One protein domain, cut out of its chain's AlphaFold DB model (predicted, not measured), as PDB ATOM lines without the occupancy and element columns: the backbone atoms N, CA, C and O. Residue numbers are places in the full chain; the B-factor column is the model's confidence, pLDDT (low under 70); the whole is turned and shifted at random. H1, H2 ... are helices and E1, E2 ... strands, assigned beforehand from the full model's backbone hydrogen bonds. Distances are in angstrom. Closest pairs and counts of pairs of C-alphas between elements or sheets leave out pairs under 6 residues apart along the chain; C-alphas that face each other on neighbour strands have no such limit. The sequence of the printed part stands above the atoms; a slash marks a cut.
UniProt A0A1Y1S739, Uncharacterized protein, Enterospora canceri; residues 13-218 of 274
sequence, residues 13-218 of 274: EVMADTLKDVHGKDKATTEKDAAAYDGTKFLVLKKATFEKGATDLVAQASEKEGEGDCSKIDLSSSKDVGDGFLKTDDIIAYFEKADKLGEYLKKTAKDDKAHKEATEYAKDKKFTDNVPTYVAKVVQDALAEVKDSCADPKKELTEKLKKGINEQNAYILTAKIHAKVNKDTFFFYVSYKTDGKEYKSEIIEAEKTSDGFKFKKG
ATOM      1  N   GLU A  13     121.962 116.136 155.279       36.34
ATOM      2  CA  GLU A  13     121.803 115.956 156.721       36.34
ATOM      3  C   GLU A  13     123.184 115.732 157.338       36.34
ATOM      4  O   GLU A  13     123.735 114.637 157.346       36.34
ATOM      5  N   VAL A  14     123.749 116.850 157.795       41.31
ATOM      6  CA  VAL A  14     124.500 116.973 159.041       41.31
ATOM      7  C   VAL A  14     125.477 115.818 159.262       41.31
ATOM      8  O   VAL A  14     125.205 114.875 160.001       41.31
ATOM      9  N   MET A  15     126.681 115.930 158.696       42.38
ATOM     10  CA  MET A  15     127.812 115.336 159.402       42.38
ATOM     11  C   MET A  15     127.844 116.006 160.773       42.38
ATOM     12  O   MET A  15     128.096 117.207 160.866       42.38
ATOM     13  N   ALA A  16     127.486 115.244 161.801       53.59
ATOM     14  CA  ALA A  16     127.593 115.650 163.186       53.59
ATOM     15  C   ALA A  16     129.023 116.134 163.442       53.59
ATOM     16  O   ALA A  16     129.956 115.330 163.491       53.59
ATOM     17  N   ASP A  17     129.212 117.450 163.541       65.88
ATOM     18  CA  ASP A  17     130.503 117.995 163.934       65.88
ATOM     19  C   ASP A  17     130.731 117.638 165.409       65.88
ATOM     20  O   ASP A  17     129.908 117.934 166.283       65.88
ATOM     21  N   THR A  18     131.871 117.014 165.692       78.94
ATOM     22  CA  THR A  18     132.280 116.694 167.060       78.94
ATOM     23  C   THR A  18     132.673 117.968 167.808       78.94
ATOM     24  O   THR A  18     133.066 118.960 167.192       78.94
ATOM     25  N   LEU A  19     132.663 117.960 169.145       81.94
ATOM     26  CA  LEU A  19     133.003 119.162 169.929       81.94
ATOM     27  C   LEU A  19     134.399 119.711 169.603       81.94
ATOM     28  O   LEU A  19     134.595 120.925 169.584       81.94
ATOM     29  N   LYS A  20     135.352 118.827 169.289       81.31
ATOM     30  CA  LYS A  20     136.702 119.207 168.850       81.31
ATOM     31  C   LYS A  20     136.700 119.834 167.462       81.31
ATOM     32  O   LYS A  20     137.417 120.809 167.256       81.31
ATOM     33  N   ASP A  21     135.896 119.320 166.536       80.31
ATOM     34  CA  ASP A  21     135.792 119.880 165.188       80.31
ATOM     35  C   ASP A  21     135.111 121.248 165.206       80.31
ATOM     36  O   ASP A  21     135.622 122.189 164.596       80.31
ATOM     37  N   VAL A  22     134.010 121.392 165.956       82.06
ATOM     38  CA  VAL A  22     133.337 122.686 166.145       82.06
ATOM     39  C   VAL A  22     134.300 123.677 166.797       82.06
ATOM     40  O   VAL A  22     134.493 124.775 166.275       82.06
ATOM     41  N   HIS A  23     134.977 123.279 167.885       84.75
ATOM     42  CA  HIS A  23     135.966 124.129 168.552       84.75
ATOM     43  C   HIS A  23     137.121 124.502 167.618       84.75
ATOM     44  O   HIS A  23     137.515 125.662 167.589       84.75
ATOM     45  N   GLY A  24     137.640 123.577 166.809       81.31
ATOM     46  CA  GLY A  24     138.753 123.824 165.888       81.31
ATOM     47  C   GLY A  24     138.402 124.714 164.690       81.31
ATOM     48  O   GLY A  24     139.248 125.487 164.240       81.31
ATOM     49  N   LYS A  25     137.166 124.633 164.180       81.06
ATOM     50  CA  LYS A  25     136.669 125.464 163.065       81.06
ATOM     51  C   LYS A  25     136.254 126.870 163.505       81.06
ATOM     52  O   LYS A  25     136.247 127.787 162.682       81.06
ATOM     53  N   ASP A  26     135.894 127.039 164.774       78.12
ATOM     54  CA  ASP A  26     135.508 128.327 165.342       78.12
ATOM     55  C   ASP A  26     136.686 129.318 165.273       78.12
ATOM     56  O   ASP A  26     137.758 129.078 165.833       78.12
ATOM     57  N   LYS A  27     136.503 130.441 164.573       82.06
ATOM     58  CA  LYS A  27     137.553 131.456 164.376       82.06
ATOM     59  C   LYS A  27     137.756 132.356 165.597       82.06
ATOM     60  O   LYS A  27     138.674 133.176 165.584       82.06
ATOM     61  N   ALA A  28     136.924 132.216 166.630       84.19
ATOM     62  CA  ALA A  28     137.067 132.951 167.873       84.19
ATOM     63  C   ALA A  28     138.426 132.679 168.538       84.19
ATOM     64  O   ALA A  28     138.973 131.572 168.485       84.19
ATOM     65  N   THR A  29     138.971 133.702 169.195       85.56
ATOM     66  CA  THR A  29     140.256 133.589 169.896       85.56
ATOM     67  C   THR A  29     140.098 132.694 171.124       85.56
ATOM     68  O   THR A  29     139.272 132.983 171.990       85.56
ATOM     69  N   THR A  30     140.884 131.617 171.214       83.25
ATOM     70  CA  THR A  30     140.869 130.720 172.381       83.25
ATOM     71  C   THR A  30     141.523 131.378 173.592       83.25
ATOM     72  O   THR A  30     142.678 131.799 173.530       83.25
ATOM     73  N   GLU A  31     140.819 131.387 174.718       78.12
ATOM     74  CA  GLU A  31     141.270 131.932 175.994       78.12
ATOM     75  C   GLU A  31     141.276 130.834 177.066       78.12
ATOM     76  O   GLU A  31     140.231 130.353 177.504       78.12
ATOM     77  N   LYS A  32     142.475 130.429 177.496       72.94
ATOM     78  CA  LYS A  32     142.671 129.277 178.396       72.94
ATOM     79  C   LYS A  32     142.101 129.492 179.796       72.94
ATOM     80  O   LYS A  32     141.528 128.588 180.398       72.94
ATOM     81  N   ASP A  33     142.201 130.724 180.282       71.56
ATOM     82  CA  ASP A  33     141.787 131.094 181.636       71.56
ATOM     83  C   ASP A  33     140.455 131.838 181.683       71.56
ATOM     84  O   ASP A  33     140.019 132.250 182.756       71.56
ATOM     85  N   ALA A  34     139.779 131.959 180.535       71.19
ATOM     86  CA  ALA A  34     138.527 132.693 180.430       71.19
ATOM     87  C   ALA A  34     137.405 132.107 181.270       71.19
ATOM     88  O   ALA A  34     136.522 132.855 181.654       71.19
ATOM     89  N   ALA A  35     137.416 130.808 181.557       71.44
ATOM     90  CA  ALA A  35     136.485 130.178 182.479       71.44
ATOM     91  C   ALA A  35     137.263 129.689 183.694       71.44
ATOM     92  O   ALA A  35     138.308 129.073 183.542       71.44
ATOM     93  N   ALA A  36     136.778 129.934 184.899       68.06
ATOM     94  CA  ALA A  36     137.336 129.459 186.150       68.06
ATOM     95  C   ALA A  36     136.248 128.767 186.962       68.06
ATOM     96  O   ALA A  36     135.071 129.101 186.879       68.06
ATOM     97  N   TYR A  37     136.656 127.792 187.758       68.94
ATOM     98  CA  TYR A  37     135.762 127.145 188.700       68.94
ATOM     99  C   TYR A  37     135.622 128.008 189.954       68.94
ATOM    100  O   TYR A  37     136.630 128.495 190.474       68.94
ATOM    101  N   ASP A  38     134.388 128.216 190.411       66.00
ATOM    102  CA  ASP A  38     134.085 128.964 191.627       66.00
ATOM    103  C   ASP A  38     133.117 128.185 192.531       66.00
ATOM    104  O   ASP A  38     131.925 128.051 192.246       66.00
ATOM    105  N   GLY A  39     133.627 127.683 193.657       63.12
ATOM    106  CA  GLY A  39     132.856 126.834 194.566       63.12
ATOM    107  C   GLY A  39     132.524 125.491 193.930       63.12
ATOM    108  O   GLY A  39     133.269 125.049 193.076       63.12
ATOM    109  N   THR A  40     131.442 124.824 194.347       58.16
ATOM    110  CA  THR A  40     131.093 123.486 193.836       58.16
ATOM    111  C   THR A  40     130.105 123.484 192.684       58.16
ATOM    112  O   THR A  40     129.997 122.499 191.968       58.16
ATOM    113  N   LYS A  41     129.363 124.573 192.485       65.62
ATOM    114  CA  LYS A  41     128.223 124.585 191.564       65.62
ATOM    115  C   LYS A  41     128.388 125.533 190.404       65.62
ATOM    116  O   LYS A  41     127.548 125.469 189.525       65.62
ATOM    117  N   PHE A  42     129.408 126.386 190.363       71.50
ATOM    118  CA  PHE A  42     129.441 127.500 189.425       71.50
ATOM    119  C   PHE A  42     130.729 127.519 188.606       71.50
ATOM    120  O   PHE A  42     131.840 127.352 189.107       71.50
ATOM    121  N   LEU A  43     130.559 127.746 187.310       70.81
ATOM    122  CA  LEU A  43     131.624 128.135 186.408       70.81
ATOM    123  C   LEU A  43     131.510 129.638 186.231       70.81
ATOM    124  O   LEU A  43     130.417 130.139 185.991       70.81
ATOM    125  N   VAL A  44     132.633 130.320 186.367       74.06
ATOM    126  CA  VAL A  44     132.746 131.765 186.314       74.06
ATOM    127  C   VAL A  44     133.608 132.138 185.124       74.06
ATOM    128  O   VAL A  44     134.781 131.772 185.098       74.06
ATOM    129  N   LEU A  45     133.083 132.875 184.146       72.81
ATOM    130  CA  LEU A  45     133.980 133.498 183.172       72.81
ATOM    131  C   LEU A  45     134.805 134.579 183.884       72.81
ATOM    132  O   LEU A  45     134.215 135.341 184.628       72.81
ATOM    133  N   LYS A  46     136.132 134.620 183.721       68.88
ATOM    134  CA  LYS A  46     137.040 135.596 184.342       68.88
ATOM    135  C   LYS A  46     137.919 136.236 183.275       68.88
ATOM    136  O   LYS A  46     138.789 135.577 182.711       68.88
ATOM    137  N   LYS A  47     137.740 137.535 183.024       66.38
ATOM    138  CA  LYS A  47     138.636 138.303 182.150       66.38
ATOM    139  C   LYS A  47     138.726 139.750 182.601       66.38
ATOM    140  O   LYS A  47     137.705 140.408 182.715       66.38
ATOM    141  N   ALA A  48     139.943 140.271 182.730       54.94
ATOM    142  CA  ALA A  48     140.203 141.652 183.151       54.94
ATOM    143  C   ALA A  48     139.639 142.745 182.212       54.94
ATOM    144  O   ALA A  48     139.755 143.920 182.523       54.94
ATOM    145  N   THR A  49     139.071 142.380 181.056       53.03
ATOM    146  CA  THR A  49     138.567 143.313 180.028       53.03
ATOM    147  C   THR A  49     137.053 143.229 179.817       53.03
ATOM    148  O   THR A  49     136.541 143.840 178.888       53.03
ATOM    149  N   PHE A  50     136.301 142.536 180.682       62.16
ATOM    150  CA  PHE A  50     134.829 142.539 180.627       62.16
ATOM    151  C   PHE A  50     134.196 143.830 181.175       62.16
ATOM    152  O   PHE A  50     133.044 143.816 181.596       62.16
ATOM    153  N   GLU A  51     134.883 144.973 181.116       56.25
ATOM    154  CA  GLU A  51     134.346 146.260 181.586       56.25
ATOM    155  C   GLU A  51     133.010 146.624 180.915       56.25
ATOM    156  O   GLU A  51     132.142 147.232 181.538       56.25
ATOM    157  N   LYS A  52     132.819 146.214 179.652       64.00
ATOM    158  CA  LYS A  52     131.561 146.387 178.898       64.00
ATOM    159  C   LYS A  52     130.661 145.146 178.897       64.00
ATOM    160  O   LYS A  52     129.598 145.154 178.280       64.00
ATOM    161  N   GLY A  53     131.086 144.102 179.598       69.06
ATOM    162  CA  GLY A  53     130.449 142.799 179.675       69.06
ATOM    163  C   GLY A  53     130.625 141.929 178.433       69.06
ATOM    164  O   GLY A  53     131.001 142.388 177.355       69.06
ATOM    165  N   ALA A  54     130.338 140.639 178.600       76.31
ATOM    166  CA  ALA A  54     130.262 139.696 177.493       76.31
ATOM    167  C   ALA A  54     128.861 139.702 176.852       76.31
ATOM    168  O   ALA A  54     127.842 139.834 177.535       76.31
ATOM    169  N   THR A  55     128.807 139.529 175.533       78.00
ATOM    170  CA  THR A  55     127.572 139.354 174.751       78.00
ATOM    171  C   THR A  55     127.633 138.071 173.927       78.00
ATOM    172  O   THR A  55     128.675 137.422 173.861       78.00
ATOM    173  N   ASP A  56     126.515 137.690 173.303       81.12
ATOM    174  CA  ASP A  56     126.406 136.505 172.434       81.12
ATOM    175  C   ASP A  56     126.921 135.215 173.093       81.12
ATOM    176  O   ASP A  56     127.586 134.394 172.465       81.12
ATOM    177  N   LEU A  57     126.635 135.063 174.388       82.12
ATOM    178  CA  LEU A  57     127.117 133.943 175.186       82.12
ATOM    179  C   LEU A  57     126.418 132.650 174.796       82.12
ATOM    180  O   LEU A  57     125.202 132.505 174.948       82.12
ATOM    181  N   VAL A  58     127.213 131.691 174.346       85.44
ATOM    182  CA  VAL A  58     126.753 130.380 173.909       85.44
ATOM    183  C   VAL A  58     127.674 129.320 174.489       85.44
ATOM    184  O   VAL A  58     128.890 129.433 174.388       85.44
ATOM    185  N   ALA A  59     127.104 128.255 175.048       86.56
ATOM    186  CA  ALA A  59     127.847 127.023 175.271       86.56
ATOM    187  C   ALA A  59     127.602 126.048 174.124       86.56
ATOM    188  O   ALA A  59     126.465 125.828 173.714       86.56
ATOM    189  N   GLN A  60     128.676 125.442 173.640       88.94
ATOM    190  CA  GLN A  60     128.618 124.236 172.826       88.94
ATOM    191  C   GLN A  60     128.970 123.073 173.740       88.94
ATOM    192  O   GLN A  60     130.033 123.107 174.359       88.94
ATOM    193  N   ALA A  61     128.086 122.088 173.862       87.75
ATOM    194  CA  ALA A  61     128.253 120.973 174.786       87.75
ATOM    195  C   ALA A  61     128.036 119.621 174.096       87.75
ATOM    196  O   ALA A  61     127.177 119.502 173.228       87.75
ATOM    197  N   SER A  62     128.791 118.606 174.504       86.56
ATOM    198  CA  SER A  62     128.638 117.213 174.078       86.56
ATOM    199  C   SER A  62     128.760 116.278 175.281       86.56
ATOM    200  O   SER A  62     129.470 116.569 176.244       86.56
ATOM    201  N   GLU A  63     128.088 115.132 175.219       84.50
ATOM    202  CA  GLU A  63     128.226 114.053 176.204       84.50
ATOM    203  C   GLU A  63     129.576 113.323 176.091       84.50
ATOM    204  O   GLU A  63     130.024 112.695 177.049       84.50
ATOM    205  N   LYS A  64     130.237 113.396 174.926       77.00
ATOM    206  CA  LYS A  64     131.512 112.727 174.655       77.00
ATOM    207  C   LYS A  64     132.562 113.696 174.125       77.00
ATOM    208  O   LYS A  64     132.291 114.586 173.320       77.00
ATOM    209  N   GLU A  65     133.802 113.481 174.537       68.62
ATOM    210  CA  GLU A  65     134.930 114.241 174.021       68.62
ATOM    211  C   GLU A  65     135.261 113.797 172.590       68.62
ATOM    212  O   GLU A  65     135.676 112.664 172.367       68.62
ATOM    213  N   GLY A  66     135.116 114.690 171.609       64.56
ATOM    214  CA  GLY A  66     135.516 114.403 170.224       64.56
ATOM    215  C   GLY A  66     134.637 113.384 169.489       64.56
ATOM    216  O   GLY A  66     135.002 112.964 168.399       64.56
ATOM    217  N   GLU A  67     133.483 113.023 170.047       61.62
ATOM    218  CA  GLU A  67     132.460 112.186 169.417       61.62
ATOM    219  C   GLU A  67     131.069 112.759 169.733       61.62
ATOM    220  O   GLU A  67     130.880 113.410 170.762       61.62
ATOM    221  N   GLY A  68     130.086 112.471 168.880       65.06
ATOM    222  CA  GLY A  68     128.683 112.824 169.111       65.06
ATOM    223  C   GLY A  68     128.311 114.267 168.768       65.06
ATOM    224  O   GLY A  68     129.170 115.119 168.528       65.06
ATOM    225  N   ASP A  69     127.001 114.509 168.730       76.50
ATOM    226  CA  ASP A  69     126.418 115.795 168.363       76.50
ATOM    227  C   ASP A  69     126.741 116.876 169.396       76.50
ATOM    228  O   ASP A  69     126.603 116.685 170.608       76.50
ATOM    229  N   CYS A  70     127.103 118.059 168.905       80.12
ATOM    230  CA  CYS A  70     127.210 119.242 169.745       80.12
ATOM    231  C   CYS A  70     125.853 119.921 169.898       80.12
ATOM    232  O   CYS A  70     125.228 120.341 168.925       80.12
ATOM    233  N   SER A  71     125.439 120.114 171.143       85.25
ATOM    234  CA  SER A  71     124.296 120.941 171.496       85.25
ATOM    235  C   SER A  71     124.721 122.390 171.694       85.25
ATOM    236  O   SER A  71     125.560 122.690 172.545       85.25
ATOM    237  N   LYS A  72     124.072 123.295 170.958       86.69
ATOM    238  CA  LYS A  72     124.200 124.739 171.157       86.69
ATOM    239  C   LYS A  72     123.216 125.205 172.225       86.69
ATOM    240  O   LYS A  72     122.007 125.024 172.092       86.69
ATOM    241  N   ILE A  73     123.729 125.831 173.272       84.19
ATOM    242  CA  ILE A  73     122.967 126.270 174.440       84.19
ATOM    243  C   ILE A  73     123.128 127.780 174.557       84.19
ATOM    244  O   ILE A  73     124.222 128.278 174.807       84.19
ATOM    245  N   ASP A  74     122.032 128.511 174.364       83.06
ATOM    246  CA  ASP A  74     122.007 129.958 174.562       83.06
ATOM    247  C   ASP A  74     122.104 130.290 176.055       83.06
ATOM    248  O   ASP A  74     121.274 129.864 176.863       83.06
ATOM    249  N   LEU A  75     123.120 131.063 176.421       77.94
ATOM    250  CA  LEU A  75     123.375 131.483 177.791       77.94
ATOM    251  C   LEU A  75     123.039 132.956 178.025       77.94
ATOM    252  O   LEU A  75     123.113 133.395 179.165       77.94
ATOM    253  N   SER A  76     122.633 133.696 176.990       68.69
ATOM    254  CA  SER A  76     122.387 135.144 177.034       68.69
ATOM    255  C   SER A  76     121.181 135.569 177.880       68.69
ATOM    256  O   SER A  76     121.042 136.748 178.202       68.69
ATOM    257  N   SER A  77     120.318 134.622 178.250       58.34
ATOM    258  CA  SER A  77     119.129 134.851 179.068       58.34
ATOM    259  C   SER A  77     119.139 133.977 180.321       58.34
ATOM    260  O   SER A  77     119.126 132.743 180.242       58.34
ATOM    261  N   SER A  78     119.117 134.630 181.482       62.00
ATOM    262  CA  SER A  78     118.811 134.007 182.764       62.00
ATOM    263  C   SER A  78     118.010 134.969 183.638       62.00
ATOM    264  O   SER A  78     118.257 136.173 183.627       62.00
ATOM    265  N   LYS A  79     117.027 134.439 184.369       56.84
ATOM    266  CA  LYS A  79     116.267 135.192 185.380       56.84
ATOM    267  C   LYS A  79     116.721 134.876 186.808       56.84
ATOM    268  O   LYS A  79     116.359 135.627 187.708       56.84
ATOM    269  N   ASP A  80     117.523 133.822 186.985       64.00
ATOM    270  CA  ASP A  80     117.940 133.278 188.278       64.00
ATOM    271  C   ASP A  80     119.432 132.885 188.274       64.00
ATOM    272  O   ASP A  80     120.022 132.577 187.241       64.00
ATOM    273  N   VAL A  81     120.073 132.864 189.447       62.47
ATOM    274  CA  VAL A  81     121.528 132.617 189.602       62.47
ATOM    275  C   VAL A  81     121.981 131.239 189.094       62.47
ATOM    276  O   VAL A  81     123.147 131.065 188.747       62.47
ATOM    277  N   GLY A  82     121.063 130.275 188.975       61.12
ATOM    278  CA  GLY A  82     121.325 128.957 188.381       61.12
ATOM    279  C   GLY A  82     121.011 128.843 186.882       61.12
ATOM    280  O   GLY A  82     121.473 127.910 186.223       61.12
ATOM    281  N   ASP A  83     120.269 129.786 186.312       62.94
ATOM    282  CA  ASP A  83     119.593 129.599 185.022       62.94
ATOM    283  C   ASP A  83     120.401 130.119 183.825       62.94
ATOM    284  O   ASP A  83     119.909 130.159 182.699       62.94
ATOM    285  N   GLY A  84     121.661 130.502 184.028       64.12
ATOM    286  CA  GLY A  84     122.559 130.962 182.970       64.12
ATOM    287  C   GLY A  84     123.332 132.214 183.359       64.12
ATOM    288  O   GLY A  84     123.501 132.515 184.539       64.12
ATOM    289  N   PHE A  85     123.805 132.940 182.349       69.50
ATOM    290  CA  PHE A  85     124.654 134.104 182.548       69.50
ATOM    291  C   PHE A  85     123.864 135.253 183.176       69.50
ATOM    292  O   PHE A  85     122.856 135.694 182.623       69.50
ATOM    293  N   LEU A  86     124.352 135.766 184.303       71.50
ATOM    294  CA  LEU A  86     123.808 136.956 184.945       71.50
ATOM    295  C   LEU A  86     124.781 138.117 184.815       71.50
ATOM    296  O   LEU A  86     125.937 137.994 185.212       71.50
ATOM    297  N   LYS A  87     124.312 139.258 184.308       73.44
ATOM    298  CA  LYS A  87     125.092 140.497 184.347       73.44
ATOM    299  C   LYS A  87     125.130 141.042 185.771       73.44
ATOM    300  O   LYS A  87     124.323 140.660 186.614       73.44
ATOM    301  N   THR A  88     126.026 141.994 186.027       78.44
ATOM    302  CA  THR A  88     126.127 142.671 187.328       78.44
ATOM    303  C   THR A  88     124.771 143.173 187.814       78.44
ATOM    304  O   THR A  88     124.394 142.888 188.945       78.44
ATOM    305  N   ASP A  89     123.997 143.842 186.956       79.81
ATOM    306  CA  ASP A  89     122.667 144.332 187.331       79.81
ATOM    307  C   ASP A  89     121.676 143.199 187.647       79.81
ATOM    308  O   ASP A  89     120.857 143.355 188.550       79.81
ATOM    309  N   ASP A  90     121.781 142.040 186.990       79.06
ATOM    310  CA  ASP A  90     120.930 140.880 187.282       79.06
ATOM    311  C   ASP A  90     121.300 140.236 188.631       79.06
ATOM    312  O   ASP A  90     120.421 139.832 189.391       79.06
ATOM    313  N   ILE A  91     122.596 140.192 188.971       81.00
ATOM    314  CA  ILE A  91     123.078 139.729 190.284       81.00
ATOM    315  C   ILE A  91     122.597 140.680 191.390       81.00
ATOM    316  O   ILE A  91     122.121 140.229 192.433       81.00
ATOM    317  N   ILE A  92     122.667 141.995 191.161       85.38
ATOM    318  CA  ILE A  92     122.128 142.989 192.099       85.38
ATOM    319  C   ILE A  92     120.613 142.812 192.256       85.38
ATOM    320  O   ILE A  92     120.126 142.733 193.383       85.38
ATOM    321  N   ALA A  93     119.871 142.675 191.155       85.38
ATOM    322  CA  ALA A  93     118.427 142.451 191.187       85.38
ATOM    323  C   ALA A  93     118.047 141.142 191.904       85.38
ATOM    324  O   ALA A  93     116.999 141.064 192.549       85.38
ATOM    325  N   TYR A  94     118.895 140.112 191.821       85.25
ATOM    326  CA  TYR A  94     118.755 138.901 192.625       85.25
ATOM    327  C   TYR A  94     118.933 139.199 194.122       85.25
ATOM    328  O   TYR A  94     118.097 138.790 194.928       85.25
ATOM    329  N   PHE A  95     119.957 139.963 194.514       88.88
ATOM    330  CA  PHE A  95     120.174 140.326 195.919       88.88
ATOM    331  C   PHE A  95     119.063 141.191 196.512       88.88
ATOM    332  O   PHE A  95     118.713 141.001 197.672       88.88
ATOM    333  N   GLU A  96     118.442 142.073 195.730       90.00
ATOM    334  CA  GLU A  96     117.283 142.864 196.173       90.00
ATOM    335  C   GLU A  96     116.051 142.001 196.520       90.00
ATOM    336  O   GLU A  96     115.155 142.435 197.263       90.00
ATOM    337  N   LYS A  97     115.998 140.777 195.979       88.06
ATOM    338  CA  LYS A  97     114.967 139.766 196.250       88.06
ATOM    339  C   LYS A  97     115.408 138.719 197.275       88.06
ATOM    340  O   LYS A  97     114.558 137.978 197.763       88.06
ATOM    341  N   ALA A  98     116.699 138.643 197.591       86.62
ATOM    342  CA  ALA A  98     117.216 137.762 198.629       86.62
ATOM    343  C   ALA A  98     116.726 138.235 200.005       86.62
ATOM    344  O   ALA A  98     116.576 139.427 200.210       86.62
ATOM    345  N   ASP A  99     116.503 137.305 200.932       93.12
ATOM    346  CA  ASP A  99     115.867 137.494 202.250       93.12
ATOM    347  C   ASP A  99     116.387 138.718 203.053       93.12
ATOM    348  O   ASP A  99     116.000 139.863 202.808       93.12
ATOM    349  N   LYS A 100     117.320 138.517 203.990       94.62
ATOM    350  CA  LYS A 100     117.842 139.600 204.842       94.62
ATOM    351  C   LYS A 100     118.711 140.602 204.096       94.62
ATOM    352  O   LYS A 100     118.704 141.791 204.406       94.62
ATOM    353  N   LEU A 101     119.416 140.139 203.068       93.31
ATOM    354  CA  LEU A 101     120.216 141.011 202.213       93.31
ATOM    355  C   LEU A 101     119.341 142.016 201.445       93.31
ATOM    356  O   LEU A 101     119.662 143.203 201.398       93.31
ATOM    357  N   GLY A 102     118.215 141.569 200.891       93.44
ATOM    358  CA  GLY A 102     117.283 142.413 200.148       93.44
ATOM    359  C   GLY A 102     116.476 143.341 201.049       93.44
ATOM    360  O   GLY A 102     116.153 144.455 200.637       93.44
ATOM    361  N   GLU A 103     116.177 142.934 202.288       94.38
ATOM    362  CA  GLU A 103     115.627 143.838 203.310       94.38
ATOM    363  C   GLU A 103     116.575 145.013 203.582       94.38
ATOM    364  O   GLU A 103     116.129 146.162 203.613       94.38
ATOM    365  N   TYR A 104     117.878 144.747 203.719       92.75
ATOM    366  CA  TYR A 104     118.876 145.787 203.960       92.75
ATOM    367  C   TYR A 104     119.138 146.665 202.724       92.75
ATOM    368  O   TYR A 104     119.189 147.888 202.844       92.75
ATOM    369  N   LEU A 105     119.161 146.087 201.515       92.94
ATOM    370  CA  LEU A 105     119.273 146.822 200.240       92.94
ATOM    371  C   LEU A 105     118.106 147.787 199.959       92.94
ATOM    372  O   LEU A 105     118.183 148.611 199.049       92.94
ATOM    373  N   LYS A 106     117.016 147.720 200.729       92.81
ATOM    374  CA  LYS A 106     115.881 148.653 200.635       92.81
ATOM    375  C   LYS A 106     115.962 149.801 201.641       92.81
ATOM    376  O   LYS A 106     115.140 150.714 201.570       92.81
ATOM    377  N   LYS A 107     116.916 149.777 202.577       92.25
ATOM    378  CA  LYS A 107     117.037 150.784 203.636       92.25
ATOM    379  C   LYS A 107     117.668 152.062 203.098       92.25
ATOM    380  O   LYS A 107     118.780 152.056 202.588       92.25
ATOM    381  N   THR A 108     116.960 153.171 203.274       89.56
ATOM    382  CA  THR A 108     117.412 154.526 202.911       89.56
ATOM    383  C   THR A 108     117.867 155.334 204.128       89.56
ATOM    384  O   THR A 108     118.005 156.548 204.047       89.56
ATOM    385  N   ALA A 109     118.004 154.678 205.280       88.50
ATOM    386  CA  ALA A 109     118.472 155.245 206.536       88.50
ATOM    387  C   ALA A 109     119.156 154.147 207.360       88.50
ATOM    388  O   ALA A 109     118.887 152.960 207.151       88.50
ATOM    389  N   LYS A 110     120.013 154.552 208.303       86.56
ATOM    390  CA  LYS A 110     120.728 153.666 209.233       86.56
ATOM    391  C   LYS A 110     119.779 152.670 209.914       86.56
ATOM    392  O   LYS A 110     118.773 153.065 210.502       86.56
ATOM    393  N   ASP A 111     120.142 151.390 209.866       89.75
ATOM    394  CA  ASP A 111     119.415 150.286 210.497       89.75
ATOM    395  C   ASP A 111     120.402 149.175 210.895       89.75
ATOM    396  O   ASP A 111     120.693 148.261 210.119       89.75
ATOM    397  N   ASP A 112     120.949 149.283 212.109       89.12
ATOM    398  CA  ASP A 112     121.991 148.381 212.626       89.12
ATOM    399  C   ASP A 112     121.485 146.939 212.775       89.12
ATOM    400  O   ASP A 112     122.234 145.976 212.608       89.12
ATOM    401  N   LYS A 113     120.186 146.773 213.059       92.19
ATOM    402  CA  LYS A 113     119.567 145.450 213.152       92.19
ATOM    403  C   LYS A 113     119.527 144.790 211.776       92.19
ATOM    404  O   LYS A 113     119.969 143.652 211.645       92.19
ATOM    405  N   ALA A 114     119.042 145.502 210.759       92.69
ATOM    406  CA  ALA A 114     118.990 144.979 209.397       92.69
ATOM    407  C   ALA A 114     120.394 144.712 208.823       92.69
ATOM    408  O   ALA A 114     120.587 143.707 208.145       92.69
ATOM    409  N   HIS A 115     121.387 145.555 209.136       92.50
ATOM    410  CA  HIS A 115     122.783 145.322 208.739       92.50
ATOM    411  C   HIS A 115     123.354 144.041 209.356       92.50
ATOM    412  O   HIS A 115     123.930 143.212 208.644       92.50
ATOM    413  N   LYS A 116     123.144 143.837 210.662       93.19
ATOM    414  CA  LYS A 116     123.581 142.621 211.355       93.19
ATOM    415  C   LYS A 116     122.911 141.372 210.776       93.19
ATOM    416  O   LYS A 116     123.606 140.408 210.469       93.19
ATOM    417  N   GLU A 117     121.592 141.406 210.574       94.94
ATOM    418  CA  GLU A 117     120.839 140.294 209.974       94.94
ATOM    419  C   GLU A 117     121.316 139.988 208.543       94.94
ATOM    420  O   GLU A 117     121.486 138.822 208.188       94.94
ATOM    421  N   ALA A 118     121.605 141.010 207.728       94.56
ATOM    422  CA  ALA A 118     122.166 140.829 206.387       94.56
ATOM    423  C   ALA A 118     123.585 140.234 206.421       94.56
ATOM    424  O   ALA A 118     123.908 139.361 205.616       94.56
ATOM    425  N   THR A 119     124.421 140.667 207.369       94.19
ATOM    426  CA  THR A 119     125.790 140.159 207.561       94.19
ATOM    427  C   THR A 119     125.808 138.698 208.005       94.19
ATOM    428  O   THR A 119     126.646 137.922 207.544       94.19
ATOM    429  N   GLU A 120     124.892 138.304 208.892       95.44
ATOM    430  CA  GLU A 120     124.715 136.909 209.306       95.44
ATOM    431  C   GLU A 120     124.187 136.059 208.143       95.44
ATOM    432  O   GLU A 120     124.758 135.012 207.839       95.44
ATOM    433  N   TYR A 121     123.180 136.554 207.416       94.38
ATOM    434  CA  TYR A 121     122.634 135.883 206.236       94.38
ATOM    435  C   TYR A 121     123.675 135.668 205.128       94.38
ATOM    436  O   TYR A 121     123.728 134.593 204.538       94.38
ATOM    437  N   ALA A 122     124.560 136.638 204.872       91.94
ATOM    438  CA  ALA A 122     125.620 136.515 203.865       91.94
ATOM    439  C   ALA A 122     126.672 135.435 204.192       91.94
ATOM    440  O   ALA A 122     127.468 135.056 203.327       91.94
ATOM    441  N   LYS A 123     126.697 134.942 205.436       93.12
ATOM    442  CA  LYS A 123     127.555 133.838 205.897       93.12
ATOM    443  C   LYS A 123     126.794 132.517 206.016       93.12
ATOM    444  O   LYS A 123     127.421 131.478 206.207       93.12
ATOM    445  N   ASP A 124     125.467 132.548 205.909       93.00
ATOM    446  CA  ASP A 124     124.625 131.360 205.969       93.00
ATOM    447  C   ASP A 124     124.945 130.424 204.790       93.00
ATOM    448  O   ASP A 124     125.152 130.844 203.644       93.00
ATOM    449  N   LYS A 125     124.954 129.120 205.070       86.12
ATOM    450  CA  LYS A 125     125.088 128.073 204.060       86.12
ATOM    451  C   LYS A 125     123.985 128.162 203.000       86.12
ATOM    452  O   LYS A 125     124.264 128.000 201.821       86.12
ATOM    453  N   LYS A 126     122.748 128.502 203.379       84.56
ATOM    454  CA  LYS A 126     121.630 128.693 202.441       84.56
ATOM    455  C   LYS A 126     121.926 129.785 201.411       84.56
ATOM    456  O   LYS A 126     121.512 129.655 200.262       84.56
ATOM    457  N   PHE A 127     122.624 130.849 201.801       85.12
ATOM    458  CA  PHE A 127     123.052 131.881 200.863       85.12
ATOM    459  C   PHE A 127     124.233 131.388 200.023       85.12
ATOM    460  O   PHE A 127     124.140 131.355 198.797       85.12
ATOM    461  N   THR A 128     125.308 130.947 200.677       83.06
ATOM    462  CA  THR A 128     126.573 130.582 200.016       83.06
ATOM    463  C   THR A 128     126.468 129.351 199.105       83.06
ATOM    464  O   THR A 128     127.197 129.267 198.124       83.06
ATOM    465  N   ASP A 129     125.504 128.452 199.326       78.56
ATOM    466  CA  ASP A 129     125.217 127.313 198.439       78.56
ATOM    467  C   ASP A 129     124.517 127.711 197.124       78.56
ATOM    468  O   ASP A 129     124.422 126.876 196.215       78.56
ATOM    469  N   ASN A 130     123.989 128.938 197.037       78.00
ATOM    470  CA  ASN A 130     123.198 129.451 195.912       78.00
ATOM    471  C   ASN A 130     123.880 130.601 195.157       78.00
ATOM    472  O   ASN A 130     123.313 131.105 194.191       78.00
ATOM    473  N   VAL A 131     125.083 131.011 195.565       78.88
ATOM    474  CA  VAL A 131     125.875 132.034 194.873       78.88
ATOM    475  C   VAL A 131     127.335 131.584 194.721       78.88
ATOM    476  O   VAL A 131     127.822 130.818 195.550       78.88
ATOM    477  N   PRO A 132     128.067 132.042 193.692       77.94
ATOM    478  CA  PRO A 132     129.492 131.743 193.546       77.94
ATOM    479  C   PRO A 132     130.308 132.258 194.733       77.94
ATOM    480  O   PRO A 132     129.971 133.291 195.313       77.94
ATOM    481  N   THR A 133     131.399 131.576 195.093       80.44
ATOM    482  CA  THR A 133     132.186 131.917 196.293       80.44
ATOM    483  C   THR A 133     132.819 133.301 196.172       80.44
ATOM    484  O   THR A 133     132.817 134.052 197.147       80.44
ATOM    485  N   TYR A 134     133.301 133.694 194.987       78.75
ATOM    486  CA  TYR A 134     133.828 135.049 194.780       78.75
ATOM    487  C   TYR A 134     132.736 136.111 194.943       78.75
ATOM    488  O   TYR A 134     132.978 137.157 195.540       78.75
ATOM    489  N   VAL A 135     131.518 135.827 194.481       82.94
ATOM    490  CA  VAL A 135     130.367 136.727 194.630       82.94
ATOM    491  C   VAL A 135     129.910 136.806 196.091       82.94
ATOM    492  O   VAL A 135     129.666 137.899 196.597       82.94
ATOM    493  N   ALA A 136     129.857 135.676 196.804       87.31
ATOM    494  CA  ALA A 136     129.568 135.645 198.237       87.31
ATOM    495  C   ALA A 136     130.578 136.481 199.031       87.31
ATOM    496  O   ALA A 136     130.194 137.258 199.904       87.31
ATOM    497  N   LYS A 137     131.865 136.363 198.687       88.06
ATOM    498  CA  LYS A 137     132.928 137.155 199.299       88.06
ATOM    499  C   LYS A 137     132.752 138.650 199.036       88.06
ATOM    500  O   LYS A 137     132.820 139.419 199.984       88.06
ATOM    501  N   VAL A 138     132.433 139.054 197.804       88.81
ATOM    502  CA  VAL A 138     132.118 140.460 197.487       88.81
ATOM    503  C   VAL A 138     130.977 140.989 198.356       88.81
ATOM    504  O   VAL A 138     131.053 142.115 198.835       88.81
ATOM    505  N   VAL A 139     129.933 140.191 198.593       91.56
ATOM    506  CA  VAL A 139     128.816 140.596 199.462       91.56
ATOM    507  C   VAL A 139     129.274 140.787 200.905       91.56
ATOM    508  O   VAL A 139     128.922 141.786 201.530       91.56
ATOM    509  N   GLN A 140     130.074 139.859 201.431       93.44
ATOM    510  CA  GLN A 140     130.613 139.949 202.789       93.44
ATOM    511  C   GLN A 140     131.548 141.153 202.957       93.44
ATOM    512  O   GLN A 140     131.420 141.884 203.939       93.44
ATOM    513  N   ASP A 141     132.436 141.389 201.991       92.06
ATOM    514  CA  ASP A 141     133.364 142.519 201.986       92.06
ATOM    515  C   ASP A 141     132.592 143.848 201.874       92.06
ATOM    516  O   ASP A 141     132.819 144.772 202.653       92.06
ATOM    517  N   ALA A 142     131.590 143.923 200.989       92.75
ATOM    518  CA  ALA A 142     130.747 145.106 200.845       92.75
ATOM    519  C   ALA A 142     129.981 145.430 202.139       92.75
ATOM    520  O   ALA A 142     129.970 146.584 202.560       92.75
ATOM    521  N   LEU A 143     129.390 144.430 202.803       92.69
ATOM    522  CA  LEU A 143     128.698 144.615 204.085       92.69
ATOM    523  C   LEU A 143     129.649 145.035 205.214       92.69
ATOM    524  O   LEU A 143     129.253 145.826 206.066       92.69
ATOM    525  N   ALA A 144     130.891 144.545 205.219       90.50
ATOM    526  CA  ALA A 144     131.902 144.954 206.194       90.50
ATOM    527  C   ALA A 144     132.372 146.404 205.980       90.50
ATOM    528  O   ALA A 144     132.731 147.093 206.936       90.50
ATOM    529  N   GLU A 145     132.383 146.871 204.732       87.31
ATOM    530  CA  GLU A 145     132.775 148.235 204.393       87.31
ATOM    531  C   GLU A 145     131.649 149.264 204.569       87.31
ATOM    532  O   GLU A 145     131.951 150.429 204.844       87.31
ATOM    533  N   VAL A 146     130.379 148.870 204.403       84.12
ATOM    534  CA  VAL A 146     129.228 149.715 204.760       84.12
ATOM    535  C   VAL A 146     129.202 149.829 206.280       84.12
ATOM    536  O   VAL A 146     128.769 148.923 206.986       84.12
ATOM    537  N   LYS A 147     129.726 150.942 206.794       69.88
ATOM    538  CA  LYS A 147     129.795 151.191 208.238       69.88
ATOM    539  C   LYS A 147     128.399 151.396 208.823       69.88
ATOM    540  O   LYS A 147     127.532 151.990 208.183       69.88
ATOM    541  N   ASP A 148     128.258 151.085 210.108       58.94
ATOM    542  CA  ASP A 148     127.047 151.327 210.907       58.94
ATOM    543  C   ASP A 148     126.564 152.793 210.875       58.94
ATOM    544  O   ASP A 148     125.432 153.088 211.240       58.94
ATOM    545  N   SER A 149     127.396 153.757 210.462       58.47
ATOM    546  CA  SER A 149     127.045 155.180 210.345       58.47
ATOM    547  C   SER A 149     126.559 155.607 208.952       58.47
ATOM    548  O   SER A 149     126.463 156.807 208.693       58.47
ATOM    549  N   CYS A 150     126.306 154.670 208.034       72.19
ATOM    550  CA  CYS A 150     125.872 154.985 206.676       72.19
ATOM    551  C   CYS A 150     124.493 155.675 206.669       72.19
ATOM    552  O   CYS A 150     123.507 155.142 207.184       72.19
ATOM    553  N   ALA A 151     124.422 156.868 206.069       77.12
ATOM    554  CA  ALA A 151     123.176 157.623 205.938       77.12
ATOM    555  C   ALA A 151     122.229 157.031 204.876       77.12
ATOM    556  O   ALA A 151     121.020 157.191 205.002       77.12
ATOM    557  N   ASP A 152     122.766 156.332 203.870       87.00
ATOM    558  CA  ASP A 152     122.007 155.690 202.788       87.00
ATOM    559  C   ASP A 152     122.580 154.293 202.468       87.00
ATOM    560  O   ASP A 152     123.351 154.129 201.512       87.00
ATOM    561  N   PRO A 153     122.235 153.277 203.286       86.62
ATOM    562  CA  PRO A 153     122.758 151.921 203.134       86.62
ATOM    563  C   PRO A 153     122.504 151.318 201.759       86.62
ATOM    564  O   PRO A 153     123.382 150.662 201.202       86.62
ATOM    565  N   LYS A 154     121.324 151.572 201.181       90.88
ATOM    566  CA  LYS A 154     120.967 151.116 199.841       90.88
ATOM    567  C   LYS A 154     121.990 151.582 198.815       90.88
ATOM    568  O   LYS A 154     122.505 150.757 198.055       90.88
ATOM    569  N   LYS A 155     122.263 152.887 198.763       90.94
ATOM    570  CA  LYS A 155     123.177 153.446 197.766       90.94
ATOM    571  C   LYS A 155     124.592 152.910 197.962       90.94
ATOM    572  O   LYS A 155     125.171 152.391 197.010       90.94
ATOM    573  N   GLU A 156     125.117 152.983 199.184       90.75
ATOM    574  CA  GLU A 156     126.503 152.595 199.460       90.75
ATOM    575  C   GLU A 156     126.740 151.098 199.219       90.75
ATOM    576  O   GLU A 156     127.709 150.719 198.555       90.75
ATOM    577  N   LEU A 157     125.824 150.239 199.681       92.06
ATOM    578  CA  LEU A 157     125.921 148.800 199.457       92.06
ATOM    579  C   LEU A 157     125.817 148.462 197.966       92.06
ATOM    580  O   LEU A 157     126.616 147.677 197.465       92.06
ATOM    581  N   THR A 158     124.887 149.083 197.234       92.31
ATOM    582  CA  THR A 158     124.738 148.848 195.787       92.31
ATOM    583  C   THR A 158     125.997 149.249 195.020       92.31
ATOM    584  O   THR A 158     126.454 148.496 194.161       92.31
ATOM    585  N   GLU A 159     126.587 150.407 195.327       91.19
ATOM    586  CA  GLU A 159     127.822 150.876 194.687       91.19
ATOM    587  C   GLU A 159     128.997 149.923 194.951       91.19
ATOM    588  O   GLU A 159     129.707 149.544 194.014       91.19
ATOM    589  N   LYS A 160     129.168 149.468 196.200       91.12
ATOM    590  CA  LYS A 160     130.220 148.509 196.571       91.12
ATOM    591  C   LYS A 160     130.024 147.143 195.925       91.12
ATOM    592  O   LYS A 160     130.980 146.589 195.389       91.12
ATOM    593  N   LEU A 161     128.796 146.626 195.914       90.31
ATOM    594  CA  LEU A 161     128.478 145.363 195.250       90.31
ATOM    595  C   LEU A 161     128.753 145.448 193.747       90.31
ATOM    596  O   LEU A 161     129.427 144.577 193.208       90.31
ATOM    597  N   LYS A 162     128.301 146.514 193.070       87.75
ATOM    598  CA  LYS A 162     128.568 146.713 191.636       87.75
ATOM    599  C   LYS A 162     130.061 146.760 191.342       87.75
ATOM    600  O   LYS A 162     130.518 146.090 190.419       87.75
ATOM    601  N   LYS A 163     130.819 147.514 192.143       84.94
ATOM    602  CA  LYS A 163     132.275 147.596 192.017       84.94
ATOM    603  C   LYS A 163     132.922 146.220 192.193       84.94
ATOM    604  O   LYS A 163     133.631 145.776 191.296       84.94
ATOM    605  N   GLY A 164     132.631 145.526 193.293       84.50
ATOM    606  CA  GLY A 164     133.231 144.228 193.589       84.50
ATOM    607  C   GLY A 164     132.868 143.151 192.565       84.50
ATOM    608  O   GLY A 164     133.746 142.422 192.116       84.50
ATOM    609  N   ILE A 165     131.606 143.072 192.128       80.81
ATOM    610  CA  ILE A 165     131.165 142.108 191.103       80.81
ATOM    611  C   ILE A 165     131.873 142.379 189.769       80.81
ATOM    612  O   ILE A 165     132.364 141.441 189.140       80.81
ATOM    613  N   ASN A 166     131.979 143.651 189.363       77.06
ATOM    614  CA  ASN A 166     132.701 144.031 188.149       77.06
ATOM    615  C   ASN A 166     134.192 143.675 188.240       77.06
ATOM    616  O   ASN A 166     134.743 143.141 187.283       77.06
ATOM    617  N   GLU A 167     134.843 143.890 189.387       75.81
ATOM    618  CA  GLU A 167     136.247 143.502 189.601       75.81
ATOM    619  C   GLU A 167     136.455 141.984 189.497       75.81
ATOM    620  O   GLU A 167     137.462 141.528 188.947       75.81
ATOM    621  N   GLN A 168     135.488 141.181 189.959       70.81
ATOM    622  CA  GLN A 168     135.544 139.726 189.792       70.81
ATOM    623  C   GLN A 168     135.356 139.285 188.335       70.81
ATOM    624  O   GLN A 168     135.715 138.153 188.001       70.81
ATOM    625  N   ASN A 169     134.833 140.168 187.470       62.62
ATOM    626  CA  ASN A 169     134.545 139.914 186.058       62.62
ATOM    627  C   ASN A 169     133.738 138.623 185.843       62.62
ATOM    628  O   ASN A 169     133.933 137.953 184.836       62.62
ATOM    629  N   ALA A 170     132.902 138.262 186.823       57.59
ATOM    630  CA  ALA A 170     132.470 136.897 187.085       57.59
ATOM    631  C   ALA A 170     131.065 136.586 186.554       57.59
ATOM    632  O   ALA A 170     130.104 137.251 186.932       57.59
ATOM    633  N   TYR A 171     130.932 135.514 185.764       63.97
ATOM    634  CA  TYR A 171     129.653 135.108 185.171       63.97
ATOM    635  C   TYR A 171     129.345 133.611 185.256       63.97
ATOM    636  O   TYR A 171     130.161 132.801 184.836       63.97
ATOM    637  N   ILE A 172     128.149 133.264 185.734       61.03
ATOM    638  CA  ILE A 172     127.782 131.953 186.300       61.03
ATOM    639  C   ILE A 172     127.202 130.984 185.253       61.03
ATOM    640  O   ILE A 172     126.350 131.391 184.465       61.03
ATOM    641  N   LEU A 173     127.653 129.716 185.206       63.47
ATOM    642  CA  LEU A 173     127.499 128.934 183.964       63.47
ATOM    643  C   LEU A 173     127.456 127.388 184.070       63.47
ATOM    644  O   LEU A 173     128.261 126.706 183.453       63.47
ATOM    645  N   THR A 174     126.532 126.763 184.801       62.16
ATOM    646  CA  THR A 174     126.580 125.278 184.960       62.16
ATOM    647  C   THR A 174     125.234 124.575 184.926       62.16
ATOM    648  O   THR A 174     125.059 123.643 184.140       62.16
ATOM    649  N   ALA A 175     124.261 125.012 185.725       67.00
ATOM    650  CA  ALA A 175     122.995 124.294 185.852       67.00
ATOM    651  C   ALA A 175     122.201 124.273 184.530       67.00
ATOM    652  O   ALA A 175     121.688 123.218 184.151       67.00
ATOM    653  N   LYS A 176     122.210 125.367 183.754       73.56
ATOM    654  CA  LYS A 176     121.588 125.406 182.416       73.56
ATOM    655  C   LYS A 176     122.249 124.481 181.392       73.56
ATOM    656  O   LYS A 176     121.545 123.920 180.555       73.56
ATOM    657  N   ILE A 177     123.573 124.304 181.447       75.81
ATOM    658  CA  ILE A 177     124.269 123.388 180.531       75.81
ATOM    659  C   ILE A 177     123.905 121.952 180.878       75.81
ATOM    660  O   ILE A 177     123.403 121.225 180.025       75.81
ATOM    661  N   HIS A 178     124.071 121.567 182.144       73.06
ATOM    662  CA  HIS A 178     123.765 120.215 182.601       73.06
ATOM    663  C   HIS A 178     122.306 119.812 182.324       73.06
ATOM    664  O   HIS A 178     122.055 118.692 181.887       73.06
ATOM    665  N   ALA A 179     121.344 120.729 182.493       73.38
ATOM    666  CA  ALA A 179     119.936 120.477 182.171       73.38
ATOM    667  C   ALA A 179     119.686 120.108 180.693       73.38
ATOM    668  O   ALA A 179     118.643 119.538 180.378       73.38
ATOM    669  N   LYS A 180     120.613 120.435 179.783       75.56
ATOM    670  CA  LYS A 180     120.511 120.133 178.348       75.56
ATOM    671  C   LYS A 180     121.242 118.860 177.934       75.56
ATOM    672  O   LYS A 180     120.712 118.144 177.096       75.56
ATOM    673  N   VAL A 181     122.412 118.576 178.509       73.31
ATOM    674  CA  VAL A 181     123.184 117.356 178.192       73.31
ATOM    675  C   VAL A 181     122.788 116.142 179.036       73.31
ATOM    676  O   VAL A 181     123.075 115.031 178.632       73.31
ATOM    677  N   ASN A 182     122.107 116.319 180.177       69.25
ATOM    678  CA  ASN A 182     121.510 115.240 180.985       69.25
ATOM    679  C   ASN A 182     122.439 114.026 181.263       69.25
ATOM    680  O   ASN A 182     122.000 112.872 181.261       69.25
ATOM    681  N   LYS A 183     123.732 114.287 181.505       78.88
ATOM    682  CA  LYS A 183     124.761 113.296 181.855       78.88
ATOM    683  C   LYS A 183     125.585 113.752 183.049       78.88
ATOM    684  O   LYS A 183     125.850 114.943 183.214       78.88
ATOM    685  N   ASP A 184     126.061 112.775 183.817       82.38
ATOM    686  CA  ASP A 184     126.974 113.013 184.935       82.38
ATOM    687  C   ASP A 184     128.366 113.453 184.467       82.38
ATOM    688  O   ASP A 184     129.102 114.054 185.236       82.38
ATOM    689  N   THR A 185     128.744 113.210 183.214       85.31
ATOM    690  CA  THR A 185     129.964 113.770 182.621       85.31
ATOM    691  C   THR A 185     129.646 114.355 181.256       85.31
ATOM    692  O   THR A 185     128.952 113.726 180.460       85.31
ATOM    693  N   PHE A 186     130.133 115.565 180.997       85.31
ATOM    694  CA  PHE A 186     129.960 116.249 179.721       85.31
ATOM    695  C   PHE A 186     131.130 117.187 179.434       85.31
ATOM    696  O   PHE A 186     131.855 117.609 180.331       85.31
ATOM    697  N   PHE A 187     131.286 117.542 178.166       87.25
ATOM    698  CA  PHE A 187     132.333 118.420 177.669       87.25
ATOM    699  C   PHE A 187     131.688 119.647 177.059       87.25
ATOM    700  O   PHE A 187     130.686 119.534 176.356       87.25
ATOM    701  N   PHE A 188     132.246 120.823 177.298       87.12
ATOM    702  CA  PHE A 188     131.718 122.040 176.705       87.12
ATOM    703  C   PHE A 188     132.795 123.096 176.513       87.12
ATOM    704  O   PHE A 188     133.832 123.077 177.168       87.12
ATOM    705  N   TYR A 189     132.532 124.046 175.631       87.19
ATOM    706  CA  TYR A 189     133.248 125.313 175.603       87.19
ATOM    707  C   TYR A 189     132.241 126.454 175.507       87.19
ATOM    708  O   TYR A 189     131.119 126.272 175.029       87.19
ATOM    709  N   VAL A 190     132.639 127.633 175.972       86.44
ATOM    710  CA  VAL A 190     131.810 128.838 175.918       86.44
ATOM    711  C   VAL A 190     132.384 129.776 174.877       86.44
ATOM    712  O   VAL A 190     133.565 130.103 174.960       86.44
ATOM    713  N   SER A 191     131.567 130.226 173.931       87.75
ATOM    714  CA  SER A 191     131.882 131.345 173.048       87.75
ATOM    715  C   SER A 191     131.137 132.603 173.480       87.75
ATOM    716  O   SER A 191     130.046 132.542 174.053       87.75
ATOM    717  N   TYR A 192     131.771 133.752 173.267       84.88
ATOM    718  CA  TYR A 192     131.248 135.062 173.642       84.88
ATOM    719  C   TYR A 192     131.919 136.173 172.838       84.88
ATOM    720  O   TYR A 192     132.996 136.001 172.261       84.88
ATOM    721  N   LYS A 193     131.303 137.354 172.851       84.44
ATOM    722  CA  LYS A 193     131.882 138.588 172.326       84.44
ATOM    723  C   LYS A 193     132.205 139.567 173.440       84.44
ATOM    724  O   LYS A 193     131.422 139.736 174.367       84.44
ATOM    725  N   THR A 194     133.338 140.245 173.317       81.06
ATOM    726  CA  THR A 194     133.656 141.449 174.097       81.06
ATOM    727  C   THR A 194     134.357 142.447 173.188       81.06
ATOM    728  O   THR A 194     135.172 142.057 172.351       81.06
ATOM    729  N   ASP A 195     133.994 143.726 173.292       80.50
ATOM    730  CA  ASP A 195     134.536 144.809 172.453       80.50
ATOM    731  C   ASP A 195     134.508 144.510 170.940       80.50
ATOM    732  O   ASP A 195     135.448 144.812 170.203       80.50
ATOM    733  N   GLY A 196     133.432 143.869 170.471       81.44
ATOM    734  CA  GLY A 196     133.250 143.512 169.059       81.44
ATOM    735  C   GLY A 196     134.146 142.373 168.557       81.44
ATOM    736  O   GLY A 196     134.124 142.074 167.366       81.44
ATOM    737  N   LYS A 197     134.918 141.727 169.438       84.81
ATOM    738  CA  LYS A 197     135.767 140.572 169.121       84.81
ATOM    739  C   LYS A 197     135.166 139.289 169.680       84.81
ATOM    740  O   LYS A 197     134.601 139.295 170.772       84.81
ATOM    741  N   GLU A 198     135.317 138.201 168.934       88.62
ATOM    742  CA  GLU A 198     134.853 136.864 169.308       88.62
ATOM    743  C   GLU A 198     135.950 136.078 170.032       88.62
ATOM    744  O   GLU A 198     137.101 136.002 169.586       88.62
ATOM    745  N   TYR A 199     135.561 135.463 171.141       85.56
ATOM    746  CA  TYR A 199     136.411 134.656 172.000       85.56
ATOM    747  C   TYR A 199     135.721 133.342 172.343       85.56
ATOM    748  O   TYR A 199     134.494 133.229 172.283       85.56
ATOM    749  N   LYS A 200     136.523 132.350 172.718       86.50
ATOM    750  CA  LYS A 200     136.038 131.069 173.219       86.50
ATOM    751  C   LYS A 200     136.935 130.540 174.327       86.50
ATOM    752  O   LYS A 200     138.141 130.774 174.307       86.50
ATOM    753  N   SER A 201     136.376 129.799 175.273       84.38
ATOM    754  CA  SER A 201     137.170 129.069 176.262       84.38
ATOM    755  C   SER A 201     137.896 127.875 175.627       84.38
ATOM    756  O   SER A 201     137.601 127.449 174.505       84.38
ATOM    757  N   GLU A 202     138.829 127.275 176.365       85.06
ATOM    758  CA  GLU A 202     139.194 125.875 176.114       85.06
ATOM    759  C   GLU A 202     137.990 124.946 176.332       85.06
ATOM    760  O   GLU A 202     136.983 125.339 176.932       85.06
ATOM    761  N   ILE A 203     138.099 123.714 175.833       85.50
ATOM    762  CA  ILE A 203     137.147 122.657 176.166       85.50
ATOM    763  C   ILE A 203     137.327 122.307 177.646       85.50
ATOM    764  O   ILE A 203     138.443 122.108 178.136       85.50
ATOM    765  N   ILE A 204     136.204 122.253 178.346       83.62
ATOM    766  CA  ILE A 204     136.083 121.971 179.765       83.62
ATOM    767  C   ILE A 204     135.330 120.654 179.897       83.62
ATOM    768  O   ILE A 204     134.237 120.508 179.354       83.62
ATOM    769  N   GLU A 205     135.894 119.714 180.643       86.50
ATOM    770  CA  GLU A 205     135.158 118.551 181.136       86.50
ATOM    771  C   GLU A 205     134.487 118.918 182.454       86.50
ATOM    772  O   GLU A 205     135.137 119.461 183.351       86.50
ATOM    773  N   ALA A 206     133.200 118.619 182.568       83.69
ATOM    774  CA  ALA A 206     132.420 118.722 183.787       83.69
ATOM    775  C   ALA A 206     131.967 117.335 184.231       83.69
ATOM    776  O   ALA A 206     131.396 116.584 183.447       83.69
ATOM    777  N   GLU A 207     132.170 117.039 185.507       84.50
ATOM    778  CA  GLU A 207     131.777 115.793 186.154       84.50
ATOM    779  C   GLU A 207     130.888 116.126 187.358       84.50
ATOM    780  O   GLU A 207     131.300 116.855 188.258       84.50
ATOM    781  N   LYS A 208     129.656 115.631 187.382       81.50
ATOM    782  CA  LYS A 208     128.715 115.813 188.480       81.50
ATOM    783  C   LYS A 208     129.172 115.013 189.699       81.50
ATOM    784  O   LYS A 208     129.508 113.838 189.600       81.50
ATOM    785  N   THR A 209     129.141 115.646 190.861       80.44
ATOM    786  CA  THR A 209     129.489 115.051 192.155       80.44
ATOM    787  C   THR A 209     128.340 115.228 193.149       80.44
ATOM    788  O   THR A 209     127.347 115.898 192.857       80.44
ATOM    789  N   SER A 210     128.465 114.649 194.348       76.88
ATOM    790  CA  SER A 210     127.523 114.865 195.459       76.88
ATOM    791  C   SER A 210     127.349 116.340 195.825       76.88
ATOM    792  O   SER A 210     126.272 116.743 196.257       76.88
ATOM    793  N   ASP A 211     128.399 117.140 195.634       70.19
ATOM    794  CA  ASP A 211     128.461 118.531 196.082       70.19
ATOM    795  C   ASP A 211     128.272 119.541 194.937       70.19
ATOM    796  O   ASP A 211     128.165 120.742 195.194       70.19
ATOM    797  N   GLY A 212     128.196 119.083 193.679       74.25
ATOM    798  CA  GLY A 212     127.992 119.929 192.500       74.25
ATOM    799  C   GLY A 212     128.663 119.380 191.237       74.25
ATOM    800  O   GLY A 212     128.288 118.319 190.755       74.25
ATOM    801  N   PHE A 213     129.625 120.115 190.677       77.12
ATOM    802  CA  PHE A 213     130.390 119.764 189.482       77.12
ATOM    803  C   PHE A 213     131.882 119.941 189.718       77.12
ATOM    804  O   PHE A 213     132.315 120.989 190.170       77.12
ATOM    805  N   LYS A 214     132.687 118.963 189.322       78.44
ATOM    806  CA  LYS A 214     134.139 119.065 189.209       78.44
ATOM    807  C   LYS A 214     134.503 119.395 187.765       78.44
ATOM    808  O   LYS A 214     134.045 118.709 186.856       78.44
ATOM    809  N   PHE A 215     135.359 120.396 187.554       77.94
ATOM    810  CA  PHE A 215     135.829 120.758 186.214       77.94
ATOM    811  C   PHE A 215     137.293 120.392 185.999       77.94
ATOM    812  O   PHE A 215     138.136 120.643 186.865       77.94
ATOM    813  N   LYS A 216     137.607 119.857 184.819       76.81
ATOM    814  CA  LYS A 216     138.982 119.684 184.337       76.81
ATOM    815  C   LYS A 216     139.176 120.590 183.121       76.81
ATOM    816  O   LYS A 216     138.504 120.438 182.101       76.81
ATOM    817  N   LYS A 217     140.060 121.581 183.267       69.19
ATOM    818  CA  LYS A 217     140.483 122.475 182.179       69.19
ATOM    819  C   LYS A 217     141.582 121.819 181.353       69.19
ATOM    820  O   LYS A 217     142.326 120.989 181.873       69.19
ATOM    821  N   GLY A 218     141.755 122.280 180.119       58.28
ATOM    822  CA  GLY A 218     142.939 121.946 179.337       58.28
ATOM    823  C   GLY A 218     142.868 120.588 178.657       58.28
ATOM    824  O   GLY A 218     143.910 119.990 178.387       58.28
TER     825      GLY A 218
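What this domain is: This is residues 13 to 218 of the 274 residues of an uncharacterized protein of Enterospora canceri (UniProt A0A1Y1S739). Two lobes make one long body: in one, a strongly twisted sheet of seven strands has the hairpin E2 and E3 over part of one face and H1 over E6 on the opposite face, the one turned away from the second lobe, which holds the helices H2 to H7. H8 packs on the sheet at E4 and E5. Printed are 206 residues, with eight named helices and nine named strands in the order H1, E1 to E5, H2 to H8, E6 to E9. The large sheet is branched and mixed, E2 and E3 form an antiparallel sheet of two, and the class is mixed, helices and strands. The whole is compact, with a radius of gyration of the C-alphas of 18.6 A, yet elongated, spanning 64 by 38 by 27 A.

Where its parts are: H1 is residues 19 to 25, with C-alpha 19 at (133.003, 119.162, 169.929). E1 is 29 to 31, E2 35 to 38, E3 42 to 45, E4 55 to 62, 22.2 A long, and E5 71 to 74. H2 is 88 to 97, H3 99 to 104, H4 112 to 121, H5 125 to 128, H6 133 to 145, 18.2 A long, H7 153 to 168, 22.1 A long, and H8 175 to 181. E6 is 185 to 194, 29.2 A long, E7 197 to 201, E8 203 to 209 and E9 212 to 218, 20.0 A long, with C-alpha 218 at (142.939, 121.946, 179.337).

How they stand to each other: E6 has E4 on one side, antiparallel, with N 58 and O 191 3.0 A apart, and E7 and E8 on the other, antiparallel, with N 192 and O 199, and N 188 and O 204, each 2.9 A apart. The edge strands are E5, antiparallel to E4 with N 59 and O 73 at 2.9 A, E9, antiparallel to E8 with N 207 and O 214 at 2.9 A, and E1, parallel to E7 with N 31 and O 200 at 2.8 A. The hairpin E2 and E3, with N 36 and O 44 at 2.7 A, forms with this sheet a sandwich, two sheets face to face, the facing parts 8.6 A centre to centre. H1 is on the branched sheet at a height of 8.9 A, over E6 and along the strands. H8 is on it too, its Ile 177 and Ile 73 of E5 having C-alphas 6.9 A apart. H6 and H7, a helical hairpin, touch at Ala 142 and Lys 160, C-alphas 5.5 A apart, at 38 degrees, only just steep. H7 touches H2, closest C-alphas Ile 165 and Thr 88, 6.3 A. H6 touches H4 with residues 140 to 144 alone, closest C-alphas Leu 143 and Thr 119, 6.4 A. H3 and H4, a helical hairpin, touch at C-alphas Leu 101 and Ala 118, 4.6 A. H5 is close to but not clearly touching H6, C-alphas Thr 128 and Ala 136 being 6.1 A apart. Every O i to N i+4 pair is within hydrogen-bond range in H1, H3, H4, H6 and H7, against 5 of 6 in H2 and 2 of 3 in H8; H5 is too short for such a pair.

The domain as a whole: The C-alphas farthest apart, of Glu 13 and Ser 149, are 66.6 A apart. The printed part has no cut. The link E5 to H2 is long, residues 75 to 87. Mean pLDDT of the printed part is 79.0, with 46 residues under 70, among them 13 to 17, 46 to 53, 76 to 85 and 169 to 175.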